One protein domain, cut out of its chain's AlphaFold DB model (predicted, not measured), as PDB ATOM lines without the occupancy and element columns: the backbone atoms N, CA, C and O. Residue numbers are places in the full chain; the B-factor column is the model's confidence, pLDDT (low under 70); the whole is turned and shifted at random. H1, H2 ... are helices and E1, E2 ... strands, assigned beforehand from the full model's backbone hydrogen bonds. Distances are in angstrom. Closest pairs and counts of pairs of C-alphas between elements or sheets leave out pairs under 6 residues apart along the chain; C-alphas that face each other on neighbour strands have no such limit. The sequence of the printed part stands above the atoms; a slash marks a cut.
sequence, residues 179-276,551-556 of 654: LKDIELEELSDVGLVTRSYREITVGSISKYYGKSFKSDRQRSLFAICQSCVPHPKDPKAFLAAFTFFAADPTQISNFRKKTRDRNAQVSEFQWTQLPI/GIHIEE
ATOM      1  N   LEU A 179      86.900  98.988  45.335       96.88
ATOM      2  CA  LEU A 179      86.709  97.770  44.570       96.88
ATOM      3  C   LEU A 179      85.742  96.820  45.276       96.88
ATOM      4  O   LEU A 179      85.649  96.768  46.506       96.88
ATOM      5  N   LYS A 180      84.985  96.076  44.473       95.19
ATOM      6  CA  LYS A 180      84.097  95.018  44.936       95.19
ATOM      7  C   LYS A 180      84.225  93.815  44.017       95.19
ATOM      8  O   LYS A 180      83.924  93.924  42.831       95.19
ATOM      9  N   ASP A 181      84.556  92.671  44.592       95.88
ATOM     10  CA  ASP A 181      84.547  91.404  43.874       95.88
ATOM     11  C   ASP A 181      83.147  91.067  43.351       95.88
ATOM     12  O   ASP A 181      82.130  91.197  44.049       95.88
ATOM     13  N   ILE A 182      83.111  90.645  42.095       96.62
ATOM     14  CA  ILE A 182      81.929  90.135  41.416       96.62
ATOM     15  C   ILE A 182      82.312  88.920  40.571       96.62
ATOM     16  O   ILE A 182      83.411  88.835  40.020       96.62
ATOM     17  N   GLU A 183      81.383  87.981  40.457       97.38
ATOM     18  CA  GLU A 183      81.564  86.788  39.638       97.38
ATOM     19  C   GLU A 183      81.243  87.136  38.180       97.38
ATOM     20  O   GLU A 183      80.130  87.564  37.855       97.38
ATOM     21  N   LEU A 184      82.236  86.978  37.309       97.44
ATOM     22  CA  LEU A 184      82.077  87.001  35.863       97.44
ATOM     23  C   LEU A 184      81.667  85.595  35.429       97.44
ATOM     24  O   LEU A 184      82.452  84.671  35.604       97.44
ATOM     25  N   GLU A 185      80.462  85.448  34.879       97.12
ATOM     26  CA  GLU A 185      79.934  84.153  34.426       97.12
ATOM     27  C   GLU A 185      80.163  83.919  32.937       97.12
ATOM     28  O   GLU A 185      80.307  82.782  32.479       97.12
ATOM     29  N   GLU A 186      80.161  85.000  32.154       97.50
ATOM     30  CA  GLU A 186      80.308  84.909  30.710       97.50
ATOM     31  C   GLU A 186      81.068  86.088  30.121       97.50
ATOM     32  O   GLU A 186      80.954  87.230  30.573       97.50
ATOM     33  N   LEU A 187      81.803  85.805  29.051       97.81
ATOM     34  CA  LEU A 187      82.578  86.783  28.301       97.81
ATOM     35  C   LEU A 187      82.344  86.596  26.801       97.81
ATOM     36  O   LEU A 187      82.338  85.474  26.298       97.81
ATOM     37  N   SER A 188      82.184  87.695  26.073       97.38
ATOM     38  CA  SER A 188      82.123  87.715  24.611       97.38
ATOM     39  C   SER A 188      83.047  88.789  24.040       97.38
ATOM     40  O   SER A 188      83.673  89.551  24.776       97.38
ATOM     41  N   ASP A 189      83.098  88.884  22.711       94.25
ATOM     42  CA  ASP A 189      83.841  89.941  22.018       94.25
ATOM     43  C   ASP A 189      83.257  91.339  22.284       94.25
ATOM     44  O   ASP A 189      83.960  92.328  22.113       94.25
ATOM     45  N   VAL A 190      81.982  91.439  22.684       96.88
ATOM     46  CA  VAL A 190      81.234  92.708  22.784       96.88
ATOM     47  C   VAL A 190      80.826  93.084  24.206       96.88
ATOM     48  O   VAL A 190      80.354  94.203  24.431       96.88
ATOM     49  N   GLY A 191      80.964  92.168  25.161       97.56
ATOM     50  CA  GLY A 191      80.424  92.356  26.496       97.56
ATOM     51  C   GLY A 191      80.740  91.238  27.480       97.56
ATOM     52  O   GLY A 191      81.370  90.235  27.144       97.56
ATOM     53  N   LEU A 192      80.251  91.425  28.702       98.06
ATOM     54  CA  LEU A 192      80.374  90.495  29.820       98.06
ATOM     55  C   LEU A 192      79.026  90.262  30.516       98.06
ATOM     56  O   LEU A 192      78.142  91.117  30.458       98.06
ATOM     57  N   VAL A 193      78.870  89.123  31.187       97.94
ATOM     58  CA  VAL A 193      77.719  88.829  32.050       97.94
ATOM     59  C   VAL A 193      78.223  88.509  33.446       97.94
ATOM     60  O   VAL A 193      79.132  87.700  33.619       97.94
ATOM     61  N   THR A 194      77.646  89.165  34.448       98.06
ATOM     62  CA  THR A 194      78.062  89.031  35.847       98.06
ATOM     63  C   THR A 194      76.898  88.640  36.735       98.06
ATOM     64  O   THR A 194      75.742  88.985  36.466       98.06
ATOM     65  N   ARG A 195      77.222  87.962  37.835       97.69
ATOM     66  CA  ARG A 195      76.292  87.709  38.931       97.69
ATOM     67  C   ARG A 195      76.399  88.829  39.959       97.69
ATOM     68  O   ARG A 195      77.462  89.088  40.520       97.69
ATOM     69  N   SER A 196      75.279  89.487  40.241       96.00
ATOM     70  CA  SER A 196      75.193  90.556  41.239       96.00
ATOM     71  C   SER A 196      74.102  90.267  42.262       96.00
ATOM     72  O   SER A 196      72.980  89.948  41.909       96.00
ATOM     73  N   TYR A 197      74.374  90.479  43.549       95.81
ATOM     74  CA  TYR A 197      73.360  90.388  44.617       95.81
ATOM     75  C   TYR A 197      72.515  91.662  44.776       95.81
ATOM     76  O   TYR A 197      71.846  91.870  45.789       95.81
ATOM     77  N   ARG A 198      72.611  92.575  43.809       94.50
ATOM     78  CA  ARG A 198      71.812  93.796  43.724       94.50
ATOM     79  C   ARG A 198      71.438  94.040  42.277       94.50
ATOM     80  O   ARG A 198      72.268  93.830  41.392       94.50
ATOM     81  N   GLU A 199      70.228  94.531  42.077       96.56
ATOM     82  CA  GLU A 199      69.793  95.010  40.776       96.56
ATOM     83  C   GLU A 199      70.675  96.184  40.335       96.56
ATOM     84  O   GLU A 199      71.023  97.058  41.138       96.56
ATOM     85  N   ILE A 200      71.074  96.170  39.066       96.00
ATOM     86  CA  ILE A 200      71.902  97.203  38.448       96.00
ATOM     87  C   ILE A 200      71.041  97.924  37.422       96.00
ATOM     88  O   ILE A 200      70.491  97.298  36.516       96.00
ATOM     89  N   THR A 201      70.942  99.244  37.555       95.50
ATOM     90  CA  THR A 201      70.131 100.075  36.667       95.50
ATOM     91  C   THR A 201      70.590  99.929  35.218       95.50
ATOM     92  O   THR A 201      71.742 100.202  34.884       95.50
ATOM     93  N   VAL A 202      69.680  99.529  34.335       94.81
ATOM     94  CA  VAL A 202      69.945  99.462  32.893       94.81
ATOM     95  C   VAL A 202      70.348 100.847  32.370       94.81
ATOM     96  O   VAL A 202      69.757 101.860  32.738       94.81
ATOM     97  N   GLY A 203      71.389 100.895  31.541       92.81
ATOM     98  CA  GLY A 203      72.030 102.117  31.058       92.81
ATOM     99  C   GLY A 203      73.125 102.669  31.977       92.81
ATOM    100  O   GLY A 203      73.858 103.562  31.558       92.81
ATOM    101  N   SER A 204      73.293 102.147  33.200       93.38
ATOM    102  CA  SER A 204      74.393 102.578  34.070       93.38
ATOM    103  C   SER A 204      75.743 102.144  33.506       93.38
ATOM    104  O   SER A 204      75.890 100.998  33.070       93.38
ATOM    105  N   ILE A 205      76.730 103.029  33.593       94.88
ATOM    106  CA  ILE A 205      78.115 102.750  33.213       94.88
ATOM    107  C   ILE A 205      78.884 102.351  34.459       94.88
ATOM    108  O   ILE A 205      78.835 103.039  35.477       94.88
ATOM    109  N   SER A 206      79.584 101.231  34.380       95.75
ATOM    110  CA  SER A 206      80.422 100.716  35.456       95.75
ATOM    111  C   SER A 206      81.818 100.432  34.928       95.75
ATOM    112  O   SER A 206      81.984 100.047  33.773       95.75
ATOM    113  N   LYS A 207      82.819 100.645  35.777       96.81
ATOM    114  CA  LYS A 207      84.217 100.327  35.490       96.81
ATOM    115  C   LYS A 207      84.576  99.011  36.171       96.81
ATOM    116  O   LYS A 207      84.141  98.763  37.298       96.81
ATOM    117  N   TYR A 208      85.360  98.185  35.491       97.50
ATOM    118  CA  TYR A 208      85.753  96.862  35.960       97.50
ATOM    119  C   TYR A 208      87.256  96.661  35.831       97.50
ATOM    120  O   TYR A 208      87.822  96.929  34.776       97.50
ATOM    121  N   TYR A 209      87.880  96.125  36.875       97.06
ATOM    122  CA  TYR A 209      89.238  95.592  36.845       97.06
ATOM    123  C   TYR A 209      89.204  94.075  36.714       97.06
ATOM    124  O   TYR A 209      88.357  93.405  37.300       97.06
ATOM    125  N   GLY A 210      90.145  93.519  35.962       94.75
ATOM    126  CA  GLY A 210      90.263  92.078  35.793       94.75
ATOM    127  C   GLY A 210      91.426  91.732  34.881       94.75
ATOM    128  O   GLY A 210      91.817  92.530  34.026       94.75
ATOM    129  N   LYS A 211      91.973  90.520  35.018       92.56
ATOM    130  CA  LYS A 211      93.095  90.074  34.173       92.56
ATOM    131  C   LYS A 211      92.700  90.077  32.699       92.56
ATOM    132  O   LYS A 211      93.521  90.364  31.832       92.56
ATOM    133  N   SER A 212      91.428  89.788  32.429       91.75
ATOM    134  CA  SER A 212      90.808  89.851  31.107       91.75
ATOM    135  C   SER A 212      90.814  91.247  30.469       91.75
ATOM    136  O   SER A 212      90.881  91.326  29.248       91.75
ATOM    137  N   PHE A 213      90.778  92.326  31.257       95.19
ATOM    138  CA  PHE A 213      90.605  93.701  30.763       95.19
ATOM    139  C   PHE A 213      91.920  94.454  30.569       95.19
ATOM    140  O   PHE A 213      91.916  95.598  30.121       95.19
ATOM    141  N   LYS A 214      93.054  93.825  30.887       93.88
ATOM    142  CA  LYS A 214      94.362  94.461  30.771       93.88
ATOM    143  C   LYS A 214      94.756  94.700  29.311       93.88
ATOM    144  O   LYS A 214      94.674  93.799  28.475       93.88
ATOM    145  N   SER A 215      95.246  95.902  29.047       92.75
ATOM    146  CA  SER A 215      95.886  96.332  27.810       92.75
ATOM    147  C   SER A 215      97.236  96.987  28.094       92.75
ATOM    148  O   SER A 215      97.695  97.045  29.238       92.75
ATOM    149  N   ASP A 216      97.878  97.486  27.040       88.50
ATOM    150  CA  ASP A 216      99.128  98.246  27.140       88.50
ATOM    151  C   ASP A 216      98.919  99.671  27.674       88.50
ATOM    152  O   ASP A 216      99.893 100.403  27.836       88.50
ATOM    153  N   ARG A 217      97.666 100.086  27.913       86.00
ATOM    154  CA  ARG A 217      97.299 101.442  28.359       86.00
ATOM    155  C   ARG A 217      96.535 101.454  29.673       86.00
ATOM    156  O   ARG A 217      96.807 102.292  30.529       86.00
ATOM    157  N   GLN A 218      95.614 100.513  29.841       91.50
ATOM    158  CA  GLN A 218      94.723 100.438  30.992       91.50
ATOM    159  C   GLN A 218      94.629  99.008  31.514       91.50
ATOM    160  O   GLN A 218      94.892  98.039  30.803       91.50
ATOM    161  N   ARG A 219      94.280  98.859  32.789       93.56
ATOM    162  CA  ARG A 219      94.013  97.551  33.414       93.56
ATOM    163  C   ARG A 219      92.532  97.355  33.742       93.56
ATOM    164  O   ARG A 219      92.161  96.336  34.326       93.56
ATOM    165  N   SER A 220      91.711  98.320  33.353       95.50
ATOM    166  CA  SER A 220      90.272  98.337  33.533       95.50
ATOM    167  C   SER A 220      89.532  98.513  32.211       95.50
ATOM    168  O   SER A 220      90.124  98.751  31.159       95.50
ATOM    169  N   LEU A 221      88.214  98.360  32.275       95.88
ATOM    170  CA  LEU A 221      87.304  98.550  31.160       95.88
ATOM    171  C   LEU A 221      85.985  99.130  31.664       95.88
ATOM    172  O   LEU A 221      85.449  98.672  32.678       95.88
ATOM    173  N   PHE A 222      85.430 100.092  30.935       97.50
ATOM    174  CA  PHE A 222      84.058 100.533  31.150       97.50
ATOM    175  C   PHE A 222      83.071  99.612  30.435       97.50
ATOM    176  O   PHE A 222      83.326  99.102  29.345       97.50
ATOM    177  N   ALA A 223      81.908  99.399  31.037       97.44
ATOM    178  CA  ALA A 223      80.821  98.665  30.414       97.44
ATOM    179  C   ALA A 223      79.461  99.238  30.826       97.44
ATOM    180  O   ALA A 223      79.275  99.710  31.950       97.44
ATOM    181  N   ILE A 224      78.503  99.194  29.902       95.75
ATOM    182  CA  ILE A 224      77.141  99.702  30.085       95.75
ATOM    183  C   ILE A 224      76.212  98.527  30.356       95.75
ATOM    184  O   ILE A 224      76.172  97.587  29.559       95.75
ATOM    185  N   CYS A 225      75.454  98.589  31.452       96.56
ATOM    186  CA  CYS A 225      74.441  97.588  31.786       96.56
ATOM    187  C   CYS A 225      73.334  97.597  30.725       96.56
ATOM    188  O   CYS A 225      72.624  98.590  30.583       96.56
ATOM    189  N   GLN A 226      73.176  96.501  29.987       95.25
ATOM    190  CA  GLN A 226      72.156  96.362  28.946       95.25
ATOM    191  C   GLN A 226      70.888  95.661  29.443       95.25
ATOM    192  O   GLN A 226      69.787  95.929  28.966       95.25
ATOM    193  N   SER A 227      71.038  94.759  30.412       96.38
ATOM    194  CA  SER A 227      69.928  94.078  31.071       96.38
ATOM    195  C   SER A 227      70.338  93.616  32.457       96.38
ATOM    196  O   SER A 227      71.452  93.127  32.637       96.38
ATOM    197  N   CYS A 228      69.413  93.680  33.404       97.06
ATOM    198  CA  CYS A 228      69.566  93.079  34.718       97.06
ATOM    199  C   CYS A 228      68.272  92.332  35.038       97.06
ATOM    200  O   CYS A 228      67.209  92.941  35.111       97.06
ATOM    201  N   VAL A 229      68.348  91.007  35.142       96.69
ATOM    202  CA  VAL A 229      67.185  90.139  35.387       96.69
ATOM    203  C   VAL A 229      67.478  89.202  36.558       96.69
ATOM    204  O   VAL A 229      68.650  88.960  36.845       96.69
ATOM    205  N   PRO A 230      66.464  88.660  37.255       97.62
ATOM    206  CA  PRO A 230      66.689  87.649  38.285       97.62
ATOM    207  C   PRO A 230      67.516  86.478  37.747       97.62
ATOM    208  O   PRO A 230      67.276  85.994  36.639       97.62
ATOM    209  N   HIS A 231      68.506  86.035  38.517       97.31
ATOM    210  CA  HIS A 231      69.420  84.994  38.073       97.31
ATOM    211  C   HIS A 231      68.692  83.637  37.992       97.31
ATOM    212  O   HIS A 231      68.060  83.217  38.966       97.31
ATOM    213  N   PRO A 232      68.781  82.903  36.866       95.62
ATOM    214  CA  PRO A 232      67.944  81.723  36.622       95.62
ATOM    215  C   PRO A 232      68.222  80.562  37.586       95.62
ATOM    216  O   PRO A 232      67.339  79.742  37.831       95.62
ATOM    217  N   LYS A 233      69.442  80.483  38.134       95.88
ATOM    218  CA  LYS A 233      69.861  79.423  39.068       95.88
ATOM    219  C   LYS A 233      69.952  79.886  40.527       95.88
ATOM    220  O   LYS A 233      70.109  79.047  41.406       95.88
ATOM    221  N   ASP A 234      69.869  81.192  40.792       96.69
ATOM    222  CA  ASP A 234      70.001  81.764  42.140       96.69
ATOM    223  C   ASP A 234      68.948  82.864  42.353       96.69
ATOM    224  O   ASP A 234      69.153  84.003  41.937       96.69
ATOM    225  N   PRO A 235      67.835  82.563  43.044       95.44
ATOM    226  CA  PRO A 235      66.758  83.524  43.276       95.44
ATOM    227  C   PRO A 235      67.158  84.779  44.067       95.44
ATOM    228  O   PRO A 235      66.380  85.729  44.121       95.44
ATOM    229  N   LYS A 236      68.320  84.784  44.738       97.25
ATOM    230  CA  LYS A 236      68.815  85.935  45.514       97.25
ATOM    231  C   LYS A 236      69.751  86.838  44.713       97.25
ATOM    232  O   LYS A 236      70.133  87.898  45.212       97.25
ATOM    233  N   ALA A 237      70.133  86.418  43.512       97.50
ATOM    234  CA  ALA A 237      71.043  87.142  42.647       97.50
ATOM    235  C   ALA A 237      70.339  87.634  41.378       97.50
ATOM    236  O   ALA A 237      69.229  87.237  41.027       97.50
ATOM    237  N   PHE A 238      71.036  88.514  40.678       97.75
ATOM    238  CA  PHE A 238      70.682  89.070  39.391       97.75
ATOM    239  C   PHE A 238      71.766  88.698  38.387       97.75
ATOM    240  O   PHE A 238      72.958  88.762  38.695       97.75
ATOM    241  N   LEU A 239      71.340  88.338  37.183       97.44
ATOM    242  CA  LEU A 239      72.190  88.185  36.017       97.44
ATOM    243  C   LEU A 239      72.225  89.532  35.289       97.44
ATOM    244  O   LEU A 239      71.206  89.994  34.764       97.44
ATOM    245  N   ALA A 240      73.380  90.187  35.308       97.88
ATOM    246  CA  ALA A 240      73.570  91.505  34.726       97.88
ATOM    247  C   ALA A 240      74.481  91.407  33.496       97.88
ATOM    248  O   ALA A 240      75.651  91.038  33.609       97.88
ATOM    249  N   ALA A 241      73.935  91.729  32.324       97.88
ATOM    250  CA  ALA A 241      74.655  91.717  31.057       97.88
ATOM    251  C   ALA A 241      75.105  93.129  30.694       97.88
ATOM    252  O   ALA A 241      74.311  94.072  30.715       97.88
ATOM    253  N   PHE A 242      76.370  93.260  30.324       97.75
ATOM    254  CA  PHE A 242      77.015  94.519  30.005       97.75
ATOM    255  C   PHE A 242      77.648  94.457  28.628       97.75
ATOM    256  O   PHE A 242      78.258  93.457  28.265       97.75
ATOM    257  N   THR A 243      77.580  95.553  27.884       97.44
ATOM    258  CA  THR A 243      78.399  95.739  26.681       97.44
ATOM    259  C   THR A 243      79.570  96.641  27.002       97.44
ATOM    260  O   THR A 243      79.381  97.647  27.686       97.44
ATOM    261  N   PHE A 244      80.746  96.334  26.468       97.94
ATOM    262  CA  PHE A 244      81.932  97.165  26.674       97.94
ATOM    263  C   PHE A 244      81.713  98.595  26.174       97.94
ATOM    264  O   PHE A 244      80.933  98.808  25.250       97.94
ATOM    265  N   PHE A 245      82.383  99.557  26.782       97.88
ATOM    266  CA  PHE A 245      82.362 100.960  26.409       97.88
ATOM    267  C   PHE A 245      83.801 101.438  26.320       97.88
ATOM    268  O   PHE A 245      84.562 101.218  27.261       97.88
ATOM    269  N   ALA A 246      84.167 102.049  25.194       97.25
ATOM    270  CA  ALA A 246      85.530 102.526  24.960       97.25
ATOM    271  C   ALA A 246      86.593 101.417  25.100       97.25
ATOM    272  O   ALA A 246      87.683 101.630  25.624       97.25
ATOM    273  N   ALA A 247      86.284 100.209  24.616       97.25
ATOM    274  CA  ALA A 247      87.268  99.132  24.570       97.25
ATOM    275  C   ALA A 247      88.373  99.470  23.559       97.25
ATOM    276  O   ALA A 247      88.098  99.728  22.382       97.25
ATOM    277  N   ASP A 248      89.627  99.438  24.002       94.75
ATOM    278  CA  ASP A 248      90.763  99.677  23.120       94.75
ATOM    279  C   ASP A 248      91.047  98.459  22.205       94.75
ATOM    280  O   ASP A 248      90.609  97.334  22.485       94.75
ATOM    281  N   PRO A 249      91.782  98.638  21.090       95.44
ATOM    282  CA  PRO A 249      92.066  97.546  20.156       95.44
ATOM    283  C   PRO A 249      92.786  96.339  20.782       95.44
ATOM    284  O   PRO A 249      92.558  95.200  20.363       95.44
ATOM    285  N   THR A 250      93.637  96.561  21.787       95.62
ATOM    286  CA  THR A 250      94.359  95.491  22.487       95.62
ATOM    287  C   THR A 250      93.396  94.684  23.360       95.62
ATOM    288  O   THR A 250      93.435  93.453  23.324       95.62
ATOM    289  N   GLN A 251      92.468  95.338  24.063       96.38
ATOM    290  CA  GLN A 251      91.400  94.673  24.818       96.38
ATOM    291  C   GLN A 251      90.503  93.842  23.899       96.38
ATOM    292  O   GLN A 251      90.301  92.655  24.151       96.38
ATOM    293  N   ILE A 252      90.040  94.423  22.786       96.88
ATOM    294  CA  ILE A 252      89.207  93.723  21.793       96.88
ATOM    295  C   ILE A 252      89.925  92.470  21.270       96.88
ATOM    296  O   ILE A 252      89.332  91.391  21.183       96.88
ATOM    297  N   SER A 253      91.219  92.583  20.955       95.94
ATOM    298  CA  SER A 253      92.046  91.450  20.528       95.94
ATOM    299  C   SER A 253      92.152  90.368  21.612       95.94
ATOM    300  O   SER A 253      92.013  89.177  21.318       95.94
ATOM    301  N   ASN A 254      92.331  90.770  22.874       95.44
ATOM    302  CA  ASN A 254      92.400  89.860  24.017       95.44
ATOM    303  C   ASN A 254      91.079  89.111  24.238       95.44
ATOM    304  O   ASN A 254      91.105  87.888  24.404       95.44
ATOM    305  N   PHE A 255      89.932  89.798  24.174       96.62
ATOM    306  CA  PHE A 255      88.612  89.160  24.268       96.62
ATOM    307  C   PHE A 255      88.428  88.141  23.154       96.62
ATOM    308  O   PHE A 255      88.174  86.971  23.427       96.62
ATOM    309  N   ARG A 256      88.706  88.550  21.914       95.69
ATOM    310  CA  ARG A 256      88.604  87.691  20.734       95.69
ATOM    311  C   ARG A 256      89.501  86.461  20.816       95.69
ATOM    312  O   ARG A 256      89.127  85.382  20.361       95.69
ATOM    313  N   LYS A 257      90.704  86.594  21.379       95.50
ATOM    314  CA  LYS A 257      91.602  85.457  21.602       95.50
ATOM    315  C   LYS A 257      90.995  84.465  22.595       95.50
ATOM    316  O   LYS A 257      91.059  83.265  22.342       95.50
ATOM    317  N   LYS A 258      90.402  84.954  23.689       95.31
ATOM    318  CA  LYS A 258      89.753  84.113  24.706       95.31
ATOM    319  C   LYS A 258      88.500  83.426  24.166       95.31
ATOM    320  O   LYS A 258      88.375  82.214  24.280       95.31
ATOM    321  N   THR A 259      87.604  84.166  23.519       95.56
ATOM    322  CA  THR A 259      86.335  83.633  22.988       95.56
ATOM    323  C   THR A 259      86.540  82.641  21.846       95.56
ATOM    324  O   THR A 259      85.715  81.752  21.640       95.56
ATOM    325  N   ARG A 260      87.645  82.757  21.096       95.19
ATOM    326  CA  ARG A 260      88.016  81.820  20.024       95.19
ATOM    327  C   ARG A 260      88.812  80.611  20.499       95.19
ATOM    328  O   ARG A 260      89.101  79.749  19.666       95.19
ATOM    329  N   ASP A 261      89.136  80.511  21.786       94.62
ATOM    330  CA  ASP A 261      89.751  79.303  22.324       94.62
ATOM    331  C   ASP A 261      88.841  78.094  22.033       94.62
ATOM    332  O   ASP A 261      87.615  78.128  22.196       94.62
ATOM    333  N   ARG A 262      89.446  77.026  21.511       92.56
ATOM    334  CA  ARG A 262      88.740  75.788  21.164       92.56
ATOM    335  C   ARG A 262      88.336  75.004  22.407       92.56
ATOM    336  O   ARG A 262      87.397  74.221  22.328       92.56
ATOM    337  N   ASN A 263      89.024  75.230  23.522       95.06
ATOM    338  CA  ASN A 263      88.755  74.569  24.793       95.06
ATOM    339  C   ASN A 263      87.721  75.321  25.641       95.06
ATOM    340  O   ASN A 263      87.253  74.782  26.640       95.06
ATOM    341  N   ALA A 264      87.369  76.556  25.270       94.81
ATOM    342  CA  ALA A 264      86.401  77.342  26.019       94.81
ATOM    343  C   ALA A 264      84.977  76.805  25.821       94.81
ATOM    344  O   ALA A 264      84.519  76.608  24.688       94.81
ATOM    345  N   GLN A 265      84.268  76.616  26.933       96.31
ATOM    346  CA  GLN A 265      82.865  76.225  26.926       96.31
ATOM    347  C   GLN A 265      82.023  77.372  26.365       96.31
ATOM    348  O   GLN A 265      82.054  78.487  26.878       96.31
ATOM    349  N   VAL A 266      81.282  77.103  25.292       96.25
ATOM    350  CA  VAL A 266      80.428  78.103  24.640       96.25
ATOM    351  C   VAL A 266      79.246  78.439  25.549       96.25
ATOM    352  O   VAL A 266      78.643  77.536  26.124       96.25
ATOM    353  N   SER A 267      78.936  79.729  25.667       94.31
ATOM    354  CA  SER A 267      77.746  80.210  26.370       94.31
ATOM    355  C   SER A 267      76.510  80.166  25.462       94.31
ATOM    356  O   SER A 267      76.597  80.405  24.254       94.31
ATOM    357  N   GLU A 268      75.348  79.887  26.054       93.00
ATOM    358  CA  GLU A 268      74.039  79.938  25.388       93.00
ATOM    359  C   GLU A 268      73.406  81.343  25.379       93.00
ATOM    360  O   GLU A 268      72.360  81.548  24.751       93.00
ATOM    361  N   PHE A 269      74.015  82.324  26.053       93.38
ATOM    362  CA  PHE A 269      73.475  83.673  26.179       93.38
ATOM    363  C   PHE A 269      73.347  84.378  24.828       93.38
ATOM    364  O   PHE A 269      74.285  84.481  24.031       93.38
ATOM    365  N   GLN A 270      72.153  84.908  24.578       92.62
ATOM    366  CA  GLN A 270      71.786  85.507  23.302       92.62
ATOM    367  C   GLN A 270      72.070  87.015  23.306       92.62
ATOM    368  O   GLN A 270      71.187  87.830  23.568       92.62
ATOM    369  N   TRP A 271      73.298  87.402  22.954       91.25
ATOM    370  CA  TRP A 271      73.732  88.810  22.873       91.25
ATOM    371  C   TRP A 271      72.877  89.690  21.947       91.25
ATOM    372  O   TRP A 271      72.772  90.896  22.149       91.25
ATOM    373  N   THR A 272      72.234  89.096  20.943       87.50
ATOM    374  CA  THR A 272      71.330  89.789  20.012       87.50
ATOM    375  C   THR A 272      69.907  89.950  20.553       87.50
ATOM    376  O   THR A 272      69.075  90.578  19.911       87.50
ATOM    377  N   GLN A 273      69.586  89.403  21.725       86.50
ATOM    378  CA  GLN A 273      68.257  89.518  22.340       86.50
ATOM    379  C   GLN A 273      68.234  90.516  23.506       86.50
ATOM    380  O   GLN A 273      67.301  90.516  24.307       86.50
ATOM    381  N   LEU A 274      69.251  91.376  23.611       85.44
ATOM    382  CA  LEU A 274      69.315  92.382  24.664       85.44
ATOM    383  C   LEU A 274      68.145  93.388  24.544       85.44
ATOM    384  O   LEU A 274      67.859  93.861  23.441       85.44
ATOM    385  N   PRO A 275      67.490  93.773  25.660       75.88
ATOM    386  CA  PRO A 275      66.278  94.603  25.649       75.88
ATOM    387  C   PRO A 275      66.436  95.990  25.014       75.88
ATOM    388  O   PRO A 275      65.462  96.543  24.513       75.88
ATOM    389  N   ILE A 276      67.644  96.563  25.037       75.38
ATOM    390  CA  ILE A 276      67.931  97.893  24.470       75.38
ATOM    391  C   ILE A 276      67.971  97.873  22.932       75.38
ATOM    392  O   ILE A 276      67.911  98.930  22.301       75.38
ATOM    393  N   GLY A 551      79.822  83.922  22.801       96.44
ATOM    394  CA  GLY A 551      80.095  83.976  24.233       96.44
ATOM    395  C   GLY A 551      80.774  82.696  24.714       96.44
ATOM    396  O   GLY A 551      80.591  81.625  24.129       96.44
ATOM    397  N   ILE A 552      81.542  82.801  25.791       97.75
ATOM    398  CA  ILE A 552      82.093  81.665  26.528       97.75
ATOM    399  C   ILE A 552      81.722  81.779  28.004       97.75
ATOM    400  O   ILE A 552      81.644  82.888  28.532       97.75
ATOM    401  N   HIS A 553      81.514  80.640  28.660       97.25
ATOM    402  CA  HIS A 553      81.434  80.583  30.113       97.25
ATOM    403  C   HIS A 553      82.826  80.760  30.713       97.25
ATOM    404  O   HIS A 553      83.810  80.195  30.228       97.25
ATOM    405  N   ILE A 554      82.897  81.555  31.771       95.69
ATOM    406  CA  ILE A 554      84.102  81.771  32.558       95.69
ATOM    407  C   ILE A 554      83.698  81.818  34.030       95.69
ATOM    408  O   ILE A 554      82.594  82.230  34.353       95.69
ATOM    409  N   GLU A 555      84.577  81.362  34.912       92.81
ATOM    410  CA  GLU A 555      84.411  81.480  36.361       92.81
ATOM    411  C   GLU A 555      85.598  82.298  36.884       92.81
ATOM    412  O   GLU A 555      86.562  81.769  37.433       92.81
ATOM    413  N   GLU A 556      85.581  83.603  36.602       95.31
ATOM    414  CA  GLU A 556      86.612  84.550  37.044       95.31
ATOM    415  C   GLU A 556      85.992  85.538  38.038       95.31
ATOM    416  O   GLU A 556      84.877  86.019  37.844       95.31
TER     417      GLU A 556
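This is residues 179 to 276 and 551 to 556 of the 654 residues of an uncharacterized protein of Bdellovibrio sp. CG10_big_fil_rev_8_21_14_0_10_47_8 (UniProt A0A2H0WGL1). One antiparallel sheet of six strands, strongly twisted and folded back on itself, makes the body of the domain: E3 and E4 form one leaf, E2, E1 and E6 the facing leaf, and E5 the hinge, and the roll stays open between the edge strands E3 and E6. The single helix, H1, packs on this sheet near one end of the long axis, and the turn of the hairpin E4 and E5 lies toward the other. The printed part has 104 residues, with the named elements E1, E2, E3, E4, E5, H1 and E6 along the chain, and is mostly strand. The sheet's order is E3, E4, E5, E2, E1, E6. The whole is compact, with a radius of gyration of the C-alphas of 13.0 A, and spans 37 by 29 by 26 A.

E3 is residues 205 to 209, E4 residues 220 to 231, 25.2 A long, and E5 residues 234 to 245, 27.7 A. E2 is residues 191 to 196, 15.7 A. E1, residues 179 to 188, 22.8 A, begins with C-alpha 179 at (86.709, 97.770, 44.570). E6, residues 551 to 556, 14.4 A, ends with C-alpha 556 at (86.612, 84.550, 37.044). H1 is residues 249 to 259, 15.3 A, with C-alpha 249 at (92.066, 97.546, 20.156).

E4 bends by 77 degrees at residue 226, E5 by 61 degrees at residue 237 and E1 by 77 degrees at residue 185. E3, E4 and E5 are a meander, each strand the antiparallel neighbour of the one before. With E2 they make a Greek key, four strands in a row of which the first, E2, is the antiparallel neighbour of the fourth, E5. N 206 and O 223 of E3 and E4 are 2.9 A apart, and N 226 and O 241 of E4 and E5 2.8 A. Across the neighbour strands E5 and E2, N 238 and O 196 are within hydrogen-bond range, 2.7 A apart. In the hairpin E1 and E2, N 193 and O 186 are 2.9 A apart; in E1 and E6, N 552 and O 187 are 2.8 A apart. H1 is on the sheet, at a height over the sheet of 9.3 A. It lies over E1, only just, with 4 of its C-alphas on E1 and 2 on E5. It runs slantwise to the strands, only just, at 58 degrees to E1 on the local plane. The closest C-alphas of H1 and E6 are those of Thr 259 and Ile 552, 5.9 A apart. Every O i to N i+4 pair of H1 is within hydrogen-bond range. E3 and E6 are apart.

The two C-alphas farthest apart, those of Asp 216 and Pro 235, are 39.1 A apart. Residues 277 to 550 are not printed, and C-alphas 276 and 551 are 18.5 A apart across this cut. Residues 260 to 276 hold no named element, their C-alphas 11 to 20 A from the mean of all C-alphas. Of the links that are printed whole, none is long. The mean pLDDT of the printed part is 95.1, and no printed residue is under 70.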